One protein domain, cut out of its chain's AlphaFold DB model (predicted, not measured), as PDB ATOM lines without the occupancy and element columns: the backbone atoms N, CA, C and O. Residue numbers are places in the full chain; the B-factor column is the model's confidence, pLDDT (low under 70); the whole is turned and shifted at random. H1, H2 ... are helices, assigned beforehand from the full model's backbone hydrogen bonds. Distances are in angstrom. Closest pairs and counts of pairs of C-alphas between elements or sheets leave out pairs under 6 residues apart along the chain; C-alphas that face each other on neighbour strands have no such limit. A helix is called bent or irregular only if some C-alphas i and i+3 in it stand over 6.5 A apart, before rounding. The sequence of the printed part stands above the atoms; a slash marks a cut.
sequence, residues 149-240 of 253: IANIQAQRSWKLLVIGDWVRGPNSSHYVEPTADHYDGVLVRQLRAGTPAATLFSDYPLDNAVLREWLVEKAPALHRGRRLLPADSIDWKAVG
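This is residues 149 to 240 of the 253 residues of an uncharacterized protein of Stenotrophomonas maltophilia (UniProt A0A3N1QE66). H3, H4 and H5 pack into one cluster; H1, with short H2 packed on it, joins the cluster through H3. The 92 printed residues hold six named helices, H1 to H6 in order, and no named strand: all helix. The whole is compact, radius of gyration of the C-alphas 12.4 A, spanning 34 by 25 by 20 A.

H1, residues 149 to 163, begins with C-alpha 149 at (101.848, 88.416, -28.622) and measures 20.4 A. H2 is residues 165 to 168, H3 186 to 192, H4 197 to 203. H5, residues 209 to 223, measures 21.0 A and is irregular: C-alphas 217 and 220 are 7.1 A apart. H6, residues 236 to 239, ends with C-alpha 239 at (107.672, 91.966, -15.656).

The hub H5 touches H3 with residues 219 to 223 alone, closest C-alphas Arg 192 and His 223, 4.7 A, at a steep tilt of 41 degrees. H4 touches H5, closest C-alphas Ala 197 and Val 216, 5.7 A. H1 and H5 are apart. Every O i to N i+4 pair is within hydrogen-bond range in H1 and H3, 2 of 3 in H4, 9 of 11 in H5.

The printed part has no cut; links H2 to H3 and H5 to H6 are long. Residues 149 to 152, 169 to 176 and 240 have pLDDT under 70.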
ATOM      1  N   ILE A 149     102.904  89.350 -29.087       49.53
ATOM      2  CA  ILE A 149     101.848  88.416 -28.622       49.53
ATOM      3  C   ILE A 149     102.413  87.347 -27.702       49.53
ATOM      4  O   ILE A 149     101.820  87.065 -26.659       49.53
ATOM      5  N   ALA A 150     103.521  86.715 -28.090       59.25
ATOM      6  CA  ALA A 150     104.098  85.670 -27.260       59.25
ATOM      7  C   ALA A 150     104.476  86.228 -25.893       59.25
ATOM      8  O   ALA A 150     104.237  85.564 -24.898       59.25
ATOM      9  N   ASN A 151     104.919  87.488 -25.827       64.19
ATOM     10  CA  ASN A 151     105.175  88.172 -24.568       64.19
ATOM     11  C   ASN A 151     103.901  88.408 -23.731       64.19
ATOM     12  O   ASN A 151     103.942  88.252 -22.516       64.19
ATOM     13  N   ILE A 152     102.750  88.730 -24.341       69.44
ATOM     14  CA  ILE A 152     101.468  88.838 -23.613       69.44
ATOM     15  C   ILE A 152     101.099  87.492 -22.975       69.44
ATOM     16  O   ILE A 152     100.703  87.441 -21.810       69.44
ATOM     17  N   GLN A 153     101.251  86.395 -23.715       75.25
ATOM     18  CA  GLN A 153     100.859  85.062 -23.246       75.25
ATOM     19  C   GLN A 153     101.908  84.435 -22.317       75.25
ATOM     20  O   GLN A 153     101.548  83.760 -21.353       75.25
ATOM     21  N   ALA A 154     103.188  84.754 -22.510       77.75
ATOM     22  CA  ALA A 154     104.260  84.518 -21.551       77.75
ATOM     23  C   ALA A 154     103.976  85.252 -20.238       77.75
ATOM     24  O   ALA A 154     103.972  84.636 -19.177       77.75
ATOM     25  N   GLN A 155     103.628  86.541 -20.291       80.56
ATOM     26  CA  GLN A 155     103.266  87.314 -19.105       80.56
ATOM     27  C   GLN A 155     102.047  86.715 -18.401       80.56
ATOM     28  O   GLN A 155     102.056  86.569 -17.180       80.56
ATOM     29  N   ARG A 156     101.006  86.332 -19.146       81.06
ATOM     30  CA  ARG A 156      99.820  85.673 -18.583       81.06
ATOM     31  C   ARG A 156     100.169  84.325 -17.944       81.06
ATOM     32  O   ARG A 156      99.668  84.012 -16.867       81.06
ATOM     33  N   SER A 157     101.086  83.574 -18.541       85.56
ATOM     34  CA  SER A 157     101.583  82.308 -17.997       85.56
ATOM     35  C   SER A 157     102.469  82.513 -16.757       85.56
ATOM     36  O   SER A 157     102.314  81.792 -15.775       85.56
ATOM     37  N   TRP A 158     103.329  83.538 -16.706       88.94
ATOM     38  CA  TRP A 158     104.066  83.915 -15.488       88.94
ATOM     39  C   TRP A 158     103.128  84.354 -14.366       88.94
ATOM     40  O   TRP A 158     103.313  83.958 -13.214       88.94
ATOM     41  N   LYS A 159     102.087  85.122 -14.698       88.75
ATOM     42  CA  LYS A 159     101.024  85.472 -13.755       88.75
ATOM     43  C   LYS A 159     100.372  84.217 -13.200       88.75
ATOM     44  O   LYS A 159     100.260  84.109 -11.988       88.75
ATOM     45  N   LEU A 160     100.018  83.242 -14.035       89.31
ATOM     46  CA  LEU A 160      99.459  81.971 -13.566       89.31
ATOM     47  C   LEU A 160     100.407  81.242 -12.594       89.31
ATOM     48  O   LEU A 160      99.975  80.723 -11.568       89.31
ATOM     49  N   LEU A 161     101.713  81.249 -12.873       91.56
ATOM     50  CA  LEU A 161     102.722  80.609 -12.027       91.56
ATOM     51  C   LEU A 161     102.880  81.265 -10.638       91.56
ATOM     52  O   LEU A 161     103.225  80.567  -9.681       91.56
ATOM     53  N   VAL A 162     102.629  82.573 -10.512       92.62
ATOM     54  CA  VAL A 162     102.801  83.349  -9.264       92.62
ATOM     55  C   VAL A 162     101.475  83.603  -8.544       92.62
ATOM     56  O   VAL A 162     101.363  83.352  -7.346       92.62
ATOM     57  N   ILE A 163     100.479  84.101  -9.273       91.12
ATOM     58  CA  ILE A 163      99.168  84.523  -8.772       91.12
ATOM     59  C   ILE A 163      98.200  83.341  -8.667       91.12
ATOM     60  O   ILE A 163      97.293  83.410  -7.853       91.12
ATOM     61  N   GLY A 164      98.383  82.283  -9.464       88.00
ATOM     62  CA  GLY A 164      97.497  81.120  -9.473       88.00
ATOM     63  C   GLY A 164      96.224  81.320 -10.296       88.00
ATOM     64  O   GLY A 164      96.181  82.098 -11.255       88.00
ATOM     65  N   ASP A 165      95.174  80.581  -9.944       83.25
ATOM     66  CA  ASP A 165      93.975  80.405 -10.780       83.25
ATOM     67  C   ASP A 165      93.123  81.658 -10.957       83.25
ATOM     68  O   ASP A 165      92.291  81.719 -11.864       83.25
ATOM     69  N   TRP A 166      93.386  82.700 -10.171       76.81
ATOM     70  CA  TRP A 166      92.781  84.015 -10.355       76.81
ATOM     71  C   TRP A 166      92.975  84.551 -11.789       76.81
ATOM     72  O   TRP A 166      92.097  85.215 -12.339       76.81
ATOM     73  N   VAL A 167      94.081  84.181 -12.447       76.44
ATOM     74  CA  VAL A 167      94.416  84.580 -13.827       76.44
ATOM     75  C   VAL A 167      93.527  83.902 -14.882       76.44
ATOM     76  O   VAL A 167      93.451  84.367 -16.018       76.44
ATOM     77  N   ARG A 168      92.823  82.822 -14.527       70.69
ATOM     78  CA  ARG A 168      91.933  82.072 -15.434       70.69
ATOM     79  C   ARG A 168      90.484  82.551 -15.396       70.69
ATOM     80  O   ARG A 168      89.676  82.122 -16.212       70.69
ATOM     81  N   GLY A 169      90.145  83.449 -14.470       61.38
ATOM     82  CA  GLY A 169      88.795  83.985 -14.366       61.38
ATOM     83  C   GLY A 169      88.378  84.764 -15.625       61.38
ATOM     84  O   GLY A 169      89.229  85.398 -16.264       61.38
ATOM     85  N   PRO A 170      87.068  84.805 -15.945       45.00
ATOM     86  CA  PRO A 170      86.517  85.500 -17.118       45.00
ATOM     87  C   PRO A 170      86.800  87.013 -17.150       45.00
ATOM     88  O   PRO A 170      86.527  87.669 -18.149       45.00
ATOM     89  N   ASN A 171      87.386  87.561 -16.080       43.28
ATOM     90  CA  ASN A 171      87.688  88.976 -15.923       43.28
ATOM     91  C   ASN A 171      89.194  89.298 -15.792       43.28
ATOM     92  O   ASN A 171      89.556  90.423 -15.444       43.28
ATOM     93  N   SER A 172      90.086  88.337 -16.051       51.56
ATOM     94  CA  SER A 172      91.544  88.499 -15.887       51.56
ATOM     95  C   SER A 172      92.170  89.617 -16.737       51.56
ATOM     96  O   SER A 172      93.247  90.108 -16.407       51.56
ATOM     97  N   SER A 173      91.489  90.065 -17.795       47.50
ATOM     98  CA  SER A 173      91.896  91.182 -18.657       47.50
ATOM     99  C   SER A 173      91.496  92.573 -18.139       47.50
ATOM    100  O   SER A 173      92.017  93.569 -18.640       47.50
ATOM    101  N   HIS A 174      90.578  92.668 -17.167       45.56
ATOM    102  CA  HIS A 174      89.948  93.937 -16.759       45.56
ATOM    103  C   HIS A 174      90.069  94.277 -15.264       45.56
ATOM    104  O   HIS A 174      89.676  95.373 -14.868       45.56
ATOM    105  N   TYR A 175      90.621  93.386 -14.435       51.09
ATOM    106  CA  TYR A 175      90.804  93.633 -13.001       51.09
ATOM    107  C   TYR A 175      92.257  93.953 -12.645       51.09
ATOM    108  O   TYR A 175      93.198  93.457 -13.262       51.09
ATOM    109  N   VAL A 176      92.417  94.787 -11.615       66.00
ATOM    110  CA  VAL A 176      93.702  95.071 -10.963       66.00
ATOM    111  C   VAL A 176      94.274  93.758 -10.432       66.00
ATOM    112  O   VAL A 176      93.555  92.998  -9.783       66.00
ATOM    113  N   GLU A 177      95.543  93.480 -10.730       77.12
ATOM    114  CA  GLU A 177      96.236  92.288 -10.234       77.12
ATOM    115  C   GLU A 177      96.150  92.228  -8.704       77.12
ATOM    116  O   GLU A 177      96.281  93.265  -8.043       77.12
ATOM    117  N   PRO A 178      95.926  91.041  -8.116       81.75
ATOM    118  CA  PRO A 178      95.808  90.932  -6.677       81.75
ATOM    119  C   PRO A 178      97.136  91.303  -6.014       81.75
ATOM    120  O   PRO A 178      98.221  91.172  -6.586       81.75
ATOM    121  N   THR A 179      97.048  91.762  -4.775       87.38
ATOM    122  CA  THR A 179      98.218  92.030  -3.944       87.38
ATOM    123  C   THR A 179      98.885  90.723  -3.506       87.38
ATOM    124  O   THR A 179      98.237  89.674  -3.433       87.38
ATOM    125  N   ALA A 180     100.189  90.761  -3.207       90.44
ATOM    126  CA  ALA A 180     100.988  89.558  -2.936       90.44
ATOM    127  C   ALA A 180     100.501  88.686  -1.775       90.44
ATOM    128  O   ALA A 180     100.791  87.491  -1.726       90.44
ATOM    129  N   ASP A 181      99.719  89.245  -0.859       89.25
ATOM    130  CA  ASP A 181      99.093  88.512   0.235       89.25
ATOM    131  C   ASP A 181      98.015  87.509  -0.222       89.25
ATOM    132  O   ASP A 181      97.563  86.709   0.604       89.25
ATOM    133  N   HIS A 182      97.665  87.527  -1.513       87.56
ATOM    134  CA  HIS A 182      96.783  86.586  -2.207       87.56
ATOM    135  C   HIS A 182      97.519  85.685  -3.212       87.56
ATOM    136  O   HIS A 182      96.877  84.870  -3.864       87.56
ATOM    137  N   TYR A 183      98.844  85.810  -3.372       92.75
ATOM    138  CA  TYR A 183      99.581  84.955  -4.305       92.75
ATOM    139  C   TYR A 183      99.600  83.505  -3.809       92.75
ATOM    140  O   TYR A 183     100.099  83.205  -2.715       92.75
ATOM    141  N   ASP A 184      99.070  82.603  -4.634       91.25
ATOM    142  CA  ASP A 184      98.954  81.170  -4.353       91.25
ATOM    143  C   ASP A 184      99.391  80.275  -5.529       91.25
ATOM    144  O   ASP A 184      99.210  79.053  -5.496       91.25
ATOM    145  N   GLY A 185     100.031  80.865  -6.543       92.31
ATOM    146  CA  GLY A 185     100.548  80.152  -7.701       92.31
ATOM    147  C   GLY A 185     101.603  79.102  -7.344       92.31
ATOM    148  O   GLY A 185     102.151  79.051  -6.236       92.31
ATOM    149  N   VAL A 186     101.894  78.223  -8.305       93.38
ATOM    150  CA  VAL A 186     102.786  77.069  -8.100       93.38
ATOM    151  C   VAL A 186     104.167  77.464  -7.569       93.38
ATOM    152  O   VAL A 186     104.673  76.790  -6.677       93.38
ATOM    153  N   LEU A 187     104.740  78.582  -8.028       93.69
ATOM    154  CA  LEU A 187     106.065  79.027  -7.587       93.69
ATOM    155  C   LEU A 187     106.046  79.420  -6.112       93.69
ATOM    156  O   LEU A 187     106.902  78.994  -5.342       93.69
ATOM    157  N   VAL A 188     105.025  80.170  -5.690       94.75
ATOM    158  CA  VAL A 188     104.861  80.576  -4.289       94.75
ATOM    159  C   VAL A 188     104.625  79.356  -3.402       94.75
ATOM    160  O   VAL A 188     105.217  79.257  -2.325       94.75
ATOM    161  N   ARG A 189     103.813  78.390  -3.855       93.62
ATOM    162  CA  ARG A 189     103.581  77.133  -3.126       93.62
ATOM    163  C   ARG A 189     104.856  76.302  -2.982       93.62
ATOM    164  O   ARG A 189     105.131  75.831  -1.882       93.62
ATOM    165  N   GLN A 190     105.662  76.172  -4.035       93.19
ATOM    166  CA  GLN A 190     106.920  75.425  -3.968       93.19
ATOM    167  C   GLN A 190     107.970  76.103  -3.079       93.19
ATOM    168  O   GLN A 190     108.627  75.416  -2.296       93.19
ATOM    169  N   LEU A 191     108.083  77.437  -3.115       94.44
ATOM    170  CA  LEU A 191     108.950  78.181  -2.191       94.44
ATOM    171  C   LEU A 191     108.523  77.981  -0.728       94.44
ATOM    172  O   LEU A 191     109.371  77.757   0.137       94.44
ATOM    173  N   ARG A 192     107.213  77.998  -0.441       95.25
ATOM    174  CA  ARG A 192     106.680  77.692   0.903       95.25
ATOM    175  C   ARG A 192     106.980  76.259   1.337       95.25
ATOM    176  O   ARG A 192     107.286  76.040   2.503       95.25
ATOM    177  N   ALA A 193     106.943  75.306   0.407       93.56
ATOM    178  CA  ALA A 193     107.333  73.918   0.654       93.56
ATOM    179  C   ALA A 193     108.853  73.732   0.847       93.56
ATOM    180  O   ALA A 193     109.304  72.637   1.162       93.56
ATOM    181  N   GLY A 194     109.646  74.795   0.677       92.06
ATOM    182  CA  GLY A 194     111.093  74.790   0.865       92.06
ATOM    183  C   GLY A 194     111.910  74.424  -0.360       92.06
ATOM    184  O   GLY A 194     113.101  74.153  -0.237       92.06
ATOM    185  N   THR A 195     111.301  74.480  -1.542       92.25
ATOM    186  CA  THR A 195     112.043  74.383  -2.801       92.25
ATOM    187  C   THR A 195     112.945  75.613  -2.947       92.25
ATOM    188  O   THR A 195     112.448  76.739  -2.854       92.25
ATOM    189  N   PRO A 196     114.260  75.451  -3.179       90.38
ATOM    190  CA  PRO A 196     115.140  76.579  -3.456       90.38
ATOM    191  C   PRO A 196     114.731  77.308  -4.744       90.38
ATOM    192  O   PRO A 196     114.426  76.670  -5.750       90.38
ATOM    193  N   ALA A 197     114.803  78.644  -4.755       89.69
ATOM    194  CA  ALA A 197     114.465  79.442  -5.940       89.69
ATOM    195  C   ALA A 197     115.281  79.040  -7.186       89.69
ATOM    196  O   ALA A 197     114.749  79.015  -8.293       89.69
ATOM    197  N   ALA A 198     116.547  78.644  -7.002       87.31
ATOM    198  CA  ALA A 198     117.407  78.165  -8.084       87.31
ATOM    199  C   ALA A 198     116.857  76.909  -8.788       87.31
ATOM    200  O   ALA A 198     116.996  76.780 -10.004       87.31
ATOM    201  N   THR A 199     116.192  76.011  -8.052       86.75
ATOM    202  CA  THR A 199     115.552  74.817  -8.625       86.75
ATOM    203  C   THR A 199     114.375  75.211  -9.515       86.75
ATOM    204  O   THR A 199     114.247  74.711 -10.628       86.75
ATOM    205  N   LEU A 200     113.589  76.212  -9.103       88.75
ATOM    206  CA  LEU A 200     112.479  76.733  -9.909       88.75
ATOM    207  C   LEU A 200     112.953  77.298 -11.254       88.75
ATOM    208  O   LEU A 200     112.243  77.190 -12.250       88.75
ATOM    209  N   PHE A 201     114.163  77.863 -11.311       86.69
ATOM    210  CA  PHE A 201     114.763  78.353 -12.558       86.69
ATOM    211  C   PHE A 201     115.204  77.234 -13.503       86.69
ATOM    212  O   PHE A 201     115.587  77.531 -14.630       86.69
ATOM    213  N   SER A 202     115.172  75.974 -13.072       80.88
ATOM    214  CA  SER A 202     115.407  74.806 -13.928       80.88
ATOM    215  C   SER A 202     114.095  74.183 -14.413       80.88
ATOM    216  O   SER A 202     114.026  73.699 -15.542       80.88
ATOM    217  N   ASP A 203     113.041  74.271 -13.605       80.88
ATOM    218  CA  ASP A 203     111.757  73.630 -13.903       80.88
ATOM    219  C   ASP A 203     110.800  74.550 -14.675       80.88
ATOM    220  O   ASP A 203     109.978  74.088 -15.465       80.88
ATOM    221  N   TYR A 204     110.932  75.868 -14.493       86.81
ATOM    222  CA  TYR A 204     110.029  76.860 -15.069       86.81
ATOM    223  C   TYR A 204     110.760  77.875 -15.960       86.81
ATOM    224  O   TYR A 204     111.896  78.261 -15.677       86.81
ATOM    225  N   PRO A 205     110.123  78.355 -17.041       79.56
ATOM    226  CA  PRO A 205     110.688  79.318 -17.995       79.56
ATOM    227  C   PRO A 205     110.706  80.741 -17.410       79.56
ATOM    228  O   PRO A 205     109.932  81.619 -17.783       79.56
ATOM    229  N   LEU A 206     111.555  80.954 -16.407       81.75
ATOM    230  CA  LEU A 206     111.639  82.179 -15.616       81.75
ATOM    231  C   LEU A 206     112.720  83.114 -16.146       81.75
ATOM    232  O   LEU A 206     113.579  83.508 -15.382       81.75
ATOM    233  N   ASP A 207     112.754  83.444 -17.432       73.81
ATOM    234  CA  ASP A 207     113.879  84.207 -18.015       73.81
ATOM    235  C   ASP A 207     113.832  85.716 -17.740       73.81
ATOM    236  O   ASP A 207     114.807  86.432 -17.959       73.81
ATOM    237  N   ASN A 208     112.720  86.203 -17.186       81.31
ATOM    238  CA  ASN A 208     112.579  87.589 -16.771       81.31
ATOM    239  C   ASN A 208     113.380  87.873 -15.483       81.31
ATOM    240  O   ASN A 208     113.107  87.293 -14.429       81.31
ATOM    241  N   ALA A 209     114.344  88.795 -15.564       85.56
ATOM    242  CA  ALA A 209     115.226  89.149 -14.450       85.56
ATOM    243  C   ALA A 209     114.467  89.694 -13.227       85.56
ATOM    244  O   ALA A 209     114.724  89.239 -12.118       85.56
ATOM    245  N   VAL A 210     113.481  90.576 -13.432       88.19
ATOM    246  CA  VAL A 210     112.663  91.153 -12.348       88.19
ATOM    247  C   VAL A 210     111.927  90.051 -11.586       88.19
ATOM    248  O   VAL A 210     111.919  90.027 -10.358       88.19
ATOM    249  N   LEU A 211     111.346  89.093 -12.314       89.88
ATOM    250  CA  LEU A 211     110.669  87.952 -11.708       89.88
ATOM    251  C   LEU A 211     111.643  87.029 -10.960       89.88
ATOM    252  O   LEU A 211     111.325  86.588  -9.856       89.88
ATOM    253  N   ARG A 212     112.832  86.752 -11.517       91.56
ATOM    254  CA  ARG A 212     113.867  85.956 -10.830       91.56
ATOM    255  C   ARG A 212     114.321  86.618  -9.538       91.56
ATOM    256  O   ARG A 212     114.355  85.955  -8.505       91.56
ATOM    257  N   GLU A 213     114.663  87.899  -9.598       92.88
ATOM    258  CA  GLU A 213     115.122  88.678  -8.448       92.88
ATOM    259  C   GLU A 213     114.068  88.686  -7.347       92.88
ATOM    260  O   GLU A 213     114.373  88.337  -6.208       92.88
ATOM    261  N   TRP A 214     112.809  88.955  -7.705       94.81
ATOM    262  CA  TRP A 214     111.697  88.910  -6.764       94.81
ATOM    263  C   TRP A 214     111.545  87.523  -6.114       94.81
ATOM    264  O   TRP A 214     111.416  87.419  -4.894       94.81
ATOM    265  N   LEU A 215     111.626  86.432  -6.888       94.44
ATOM    266  CA  LEU A 215     111.547  85.070  -6.342       94.44
ATOM    267  C   LEU A 215     112.696  84.766  -5.369       94.44
ATOM    268  O   LEU A 215     112.453  84.178  -4.314       94.44
ATOM    269  N   VAL A 216     113.929  85.173  -5.690       95.06
ATOM    270  CA  VAL A 216     115.093  85.011  -4.798       95.06
ATOM    271  C   VAL A 216     114.916  85.826  -3.522       95.06
ATOM    272  O   VAL A 216     115.151  85.306  -2.431       95.06
ATOM    273  N   GLU A 217     114.473  87.077  -3.641       95.12
ATOM    274  CA  GLU A 217     114.269  87.980  -2.510       95.12
ATOM    275  C   GLU A 217     113.216  87.432  -1.534       95.12
ATOM    276  O   GLU A 217     113.421  87.438  -0.317       95.12
ATOM    277  N   LYS A 218     112.091  86.919  -2.053       95.00
ATOM    278  CA  LYS A 218     110.968  86.458  -1.221       95.00
ATOM    279  C   LYS A 218     111.109  85.014  -0.733       95.00
ATOM    280  O   LYS A 218     110.486  84.658   0.273       95.00
ATOM    281  N   ALA A 219     111.948  84.188  -1.365       94.06
ATOM    282  CA  ALA A 219     112.124  82.777  -1.006       94.06
ATOM    283  C   ALA A 219     112.448  82.531   0.485       94.06
ATOM    284  O   ALA A 219     111.765  81.704   1.094       94.06
ATOM    285  N   PRO A 220     113.390  83.246   1.142       93.44
ATOM    286  CA  PRO A 220     113.696  83.011   2.555       93.44
ATOM    287  C   PRO A 220     112.522  83.304   3.493       93.44
ATOM    288  O   PRO A 220     112.377  82.654   4.528       93.44
ATOM    289  N   ALA A 221     111.693  84.300   3.169       92.56
ATOM    290  CA  ALA A 221     110.516  84.634   3.963       92.56
ATOM    291  C   ALA A 221     109.426  83.565   3.800       92.56
ATOM    292  O   ALA A 221     108.901  83.072   4.801       92.56
ATOM    293  N   LEU A 222     109.153  83.163   2.555       94.50
ATOM    294  CA  LEU A 222     108.185  82.118   2.224       94.50
ATOM    295  C   LEU A 222     108.564  80.764   2.837       94.50
ATOM    296  O   LEU A 222     107.699  80.100   3.402       94.50
ATOM    297  N   HIS A 223     109.848  80.395   2.809       92.81
ATOM    298  CA  HIS A 223     110.346  79.157   3.412       92.81
ATOM    299  C   HIS A 223     110.113  79.098   4.929       92.81
ATOM    300  O   HIS A 223     109.821  78.045   5.483       92.81
ATOM    301  N   ARG A 224     110.178  80.247   5.614       92.94
ATOM    302  CA  ARG A 224     109.873  80.363   7.052       92.94
ATOM    303  C   ARG A 224     108.370  80.445   7.349       92.94
ATOM    304  O   ARG A 224     107.998  80.785   8.469       92.94
ATOM    305  N   GLY A 225     107.511  80.219   6.353       89.94
ATOM    306  CA  GLY A 225     106.058  80.316   6.489       89.94
ATOM    307  C   GLY A 225     105.537  81.743   6.672       89.94
ATOM    308  O   GLY A 225     104.399  81.923   7.102       89.94
ATOM    309  N   ARG A 226     106.339  82.777   6.372       92.31
ATOM    310  CA  ARG A 226     105.858  84.161   6.460       92.31
ATOM    311  C   ARG A 226     104.875  84.443   5.331       92.31
ATOM    312  O   ARG A 226     105.098  84.068   4.178       92.31
ATOM    313  N   ARG A 227     103.796  85.146   5.672       91.31
ATOM    314  CA  ARG A 227     102.850  85.672   4.688       91.31
ATOM    315  C   ARG A 227     103.516  86.813   3.917       91.31
ATOM    316  O   ARG A 227     104.192  87.639   4.525       91.31
ATOM    317  N   LEU A 228     103.300  86.856   2.605       93.31
ATOM    318  CA  LEU A 228     103.607  88.041   1.805       93.31
ATOM    319  C   LEU A 228     102.627  89.156   2.172       93.31
ATOM    320  O   LEU A 228     101.455  88.894   2.447       93.31
ATOM    321  N   LEU A 229     103.105  90.390   2.190       93.75
ATOM    322  CA  LEU A 229     102.299  91.578   2.439       93.75
ATOM    323  C   LEU A 229     101.992  92.284   1.114       93.75
ATOM    324  O   LEU A 229     102.698  92.071   0.132       93.75
ATOM    325  N   PRO A 230     100.999  93.186   1.060       91.81
ATOM    326  CA  PRO A 230     100.733  93.964  -0.149       91.81
ATOM    327  C   PRO A 230     101.963  94.705  -0.701       91.81
ATOM    328  O   PRO A 230     102.115  94.810  -1.916       91.81
ATOM    329  N   ALA A 231     102.874  95.147   0.171       91.50
ATOM    330  CA  ALA A 231     104.138  95.783  -0.210       91.50
ATOM    331  C   ALA A 231     105.144  94.832  -0.893       91.50
ATOM    332  O   ALA A 231     106.076  95.297  -1.536       91.50
ATOM    333  N   ASP A 232     104.954  93.514  -0.780       93.56
ATOM    334  CA  ASP A 232     105.769  92.499  -1.454       93.56
ATOM    335  C   ASP A 232     105.276  92.194  -2.878       93.56
ATOM    336  O   ASP A 232     105.794  91.277  -3.514       93.56
ATOM    337  N   SER A 233     104.269  92.918  -3.380       91.75
ATOM    338  CA  SER A 233     103.747  92.734  -4.739       91.75
ATOM    339  C   SER A 233     104.818  93.012  -5.784       91.75
ATOM    340  O   SER A 233     105.565  93.983  -5.690       91.75
ATOM    341  N   ILE A 234     104.883  92.140  -6.789       90.12
ATOM    342  CA  ILE A 234     105.776  92.329  -7.925       90.12
ATOM    343  C   ILE A 234     105.218  93.429  -8.832       90.12
ATOM    344  O   ILE A 234     104.008  93.508  -9.056       90.12
ATOM    345  N   ASP A 235     106.094  94.278  -9.370       86.69
ATOM    346  CA  ASP A 235     105.696  95.241 -10.392       86.69
ATOM    347  C   ASP A 235     105.501  94.516 -11.728       86.69
ATOM    348  O   ASP A 235     106.428  94.337 -12.522       86.69
ATOM    349  N   TRP A 236     104.271  94.093 -11.999       82.19
ATOM    350  CA  TRP A 236     103.929  93.408 -13.242       82.19
ATOM    351  C   TRP A 236     104.098  94.275 -14.493       82.19
ATOM    352  O   TRP A 236     104.150  93.714 -15.590       82.19
ATOM    353  N   LYS A 237     104.231  95.606 -14.367       78.06
ATOM    354  CA  LYS A 237     104.631  96.478 -15.485       78.06
ATOM    355  C   LYS A 237     106.122  96.381 -15.789       78.06
ATOM    356  O   LYS A 237     106.507  96.668 -16.912       78.06
ATOM    357  N   ALA A 238     106.945  95.999 -14.814       77.38
ATOM    358  CA  ALA A 238     108.364  95.714 -15.011       77.38
ATOM    359  C   ALA A 238     108.602  94.261 -15.467       77.38
ATOM    360  O   ALA A 238     109.587  93.971 -16.145       77.38
ATOM    361  N   VAL A 239     107.679  93.348 -15.139       77.19
ATOM    362  CA  VAL A 239     107.672  91.966 -15.656       77.19
ATOM    363  C   VAL A 239     107.139  91.907 -17.092       77.19
ATOM    364  O   VAL A 239     107.664  91.168 -17.923       77.19
ATOM    365  N   GLY A 240     106.082  92.668 -17.386       64.88
ATOM    366  CA  GLY A 240     105.454  92.750 -18.702       64.88
ATOM    367  C   GLY A 240     106.095  93.795 -19.602       64.88
ATOM    368  O   GLY A 240     106.436  94.874 -19.146       64.88
TER     369      GLY A 240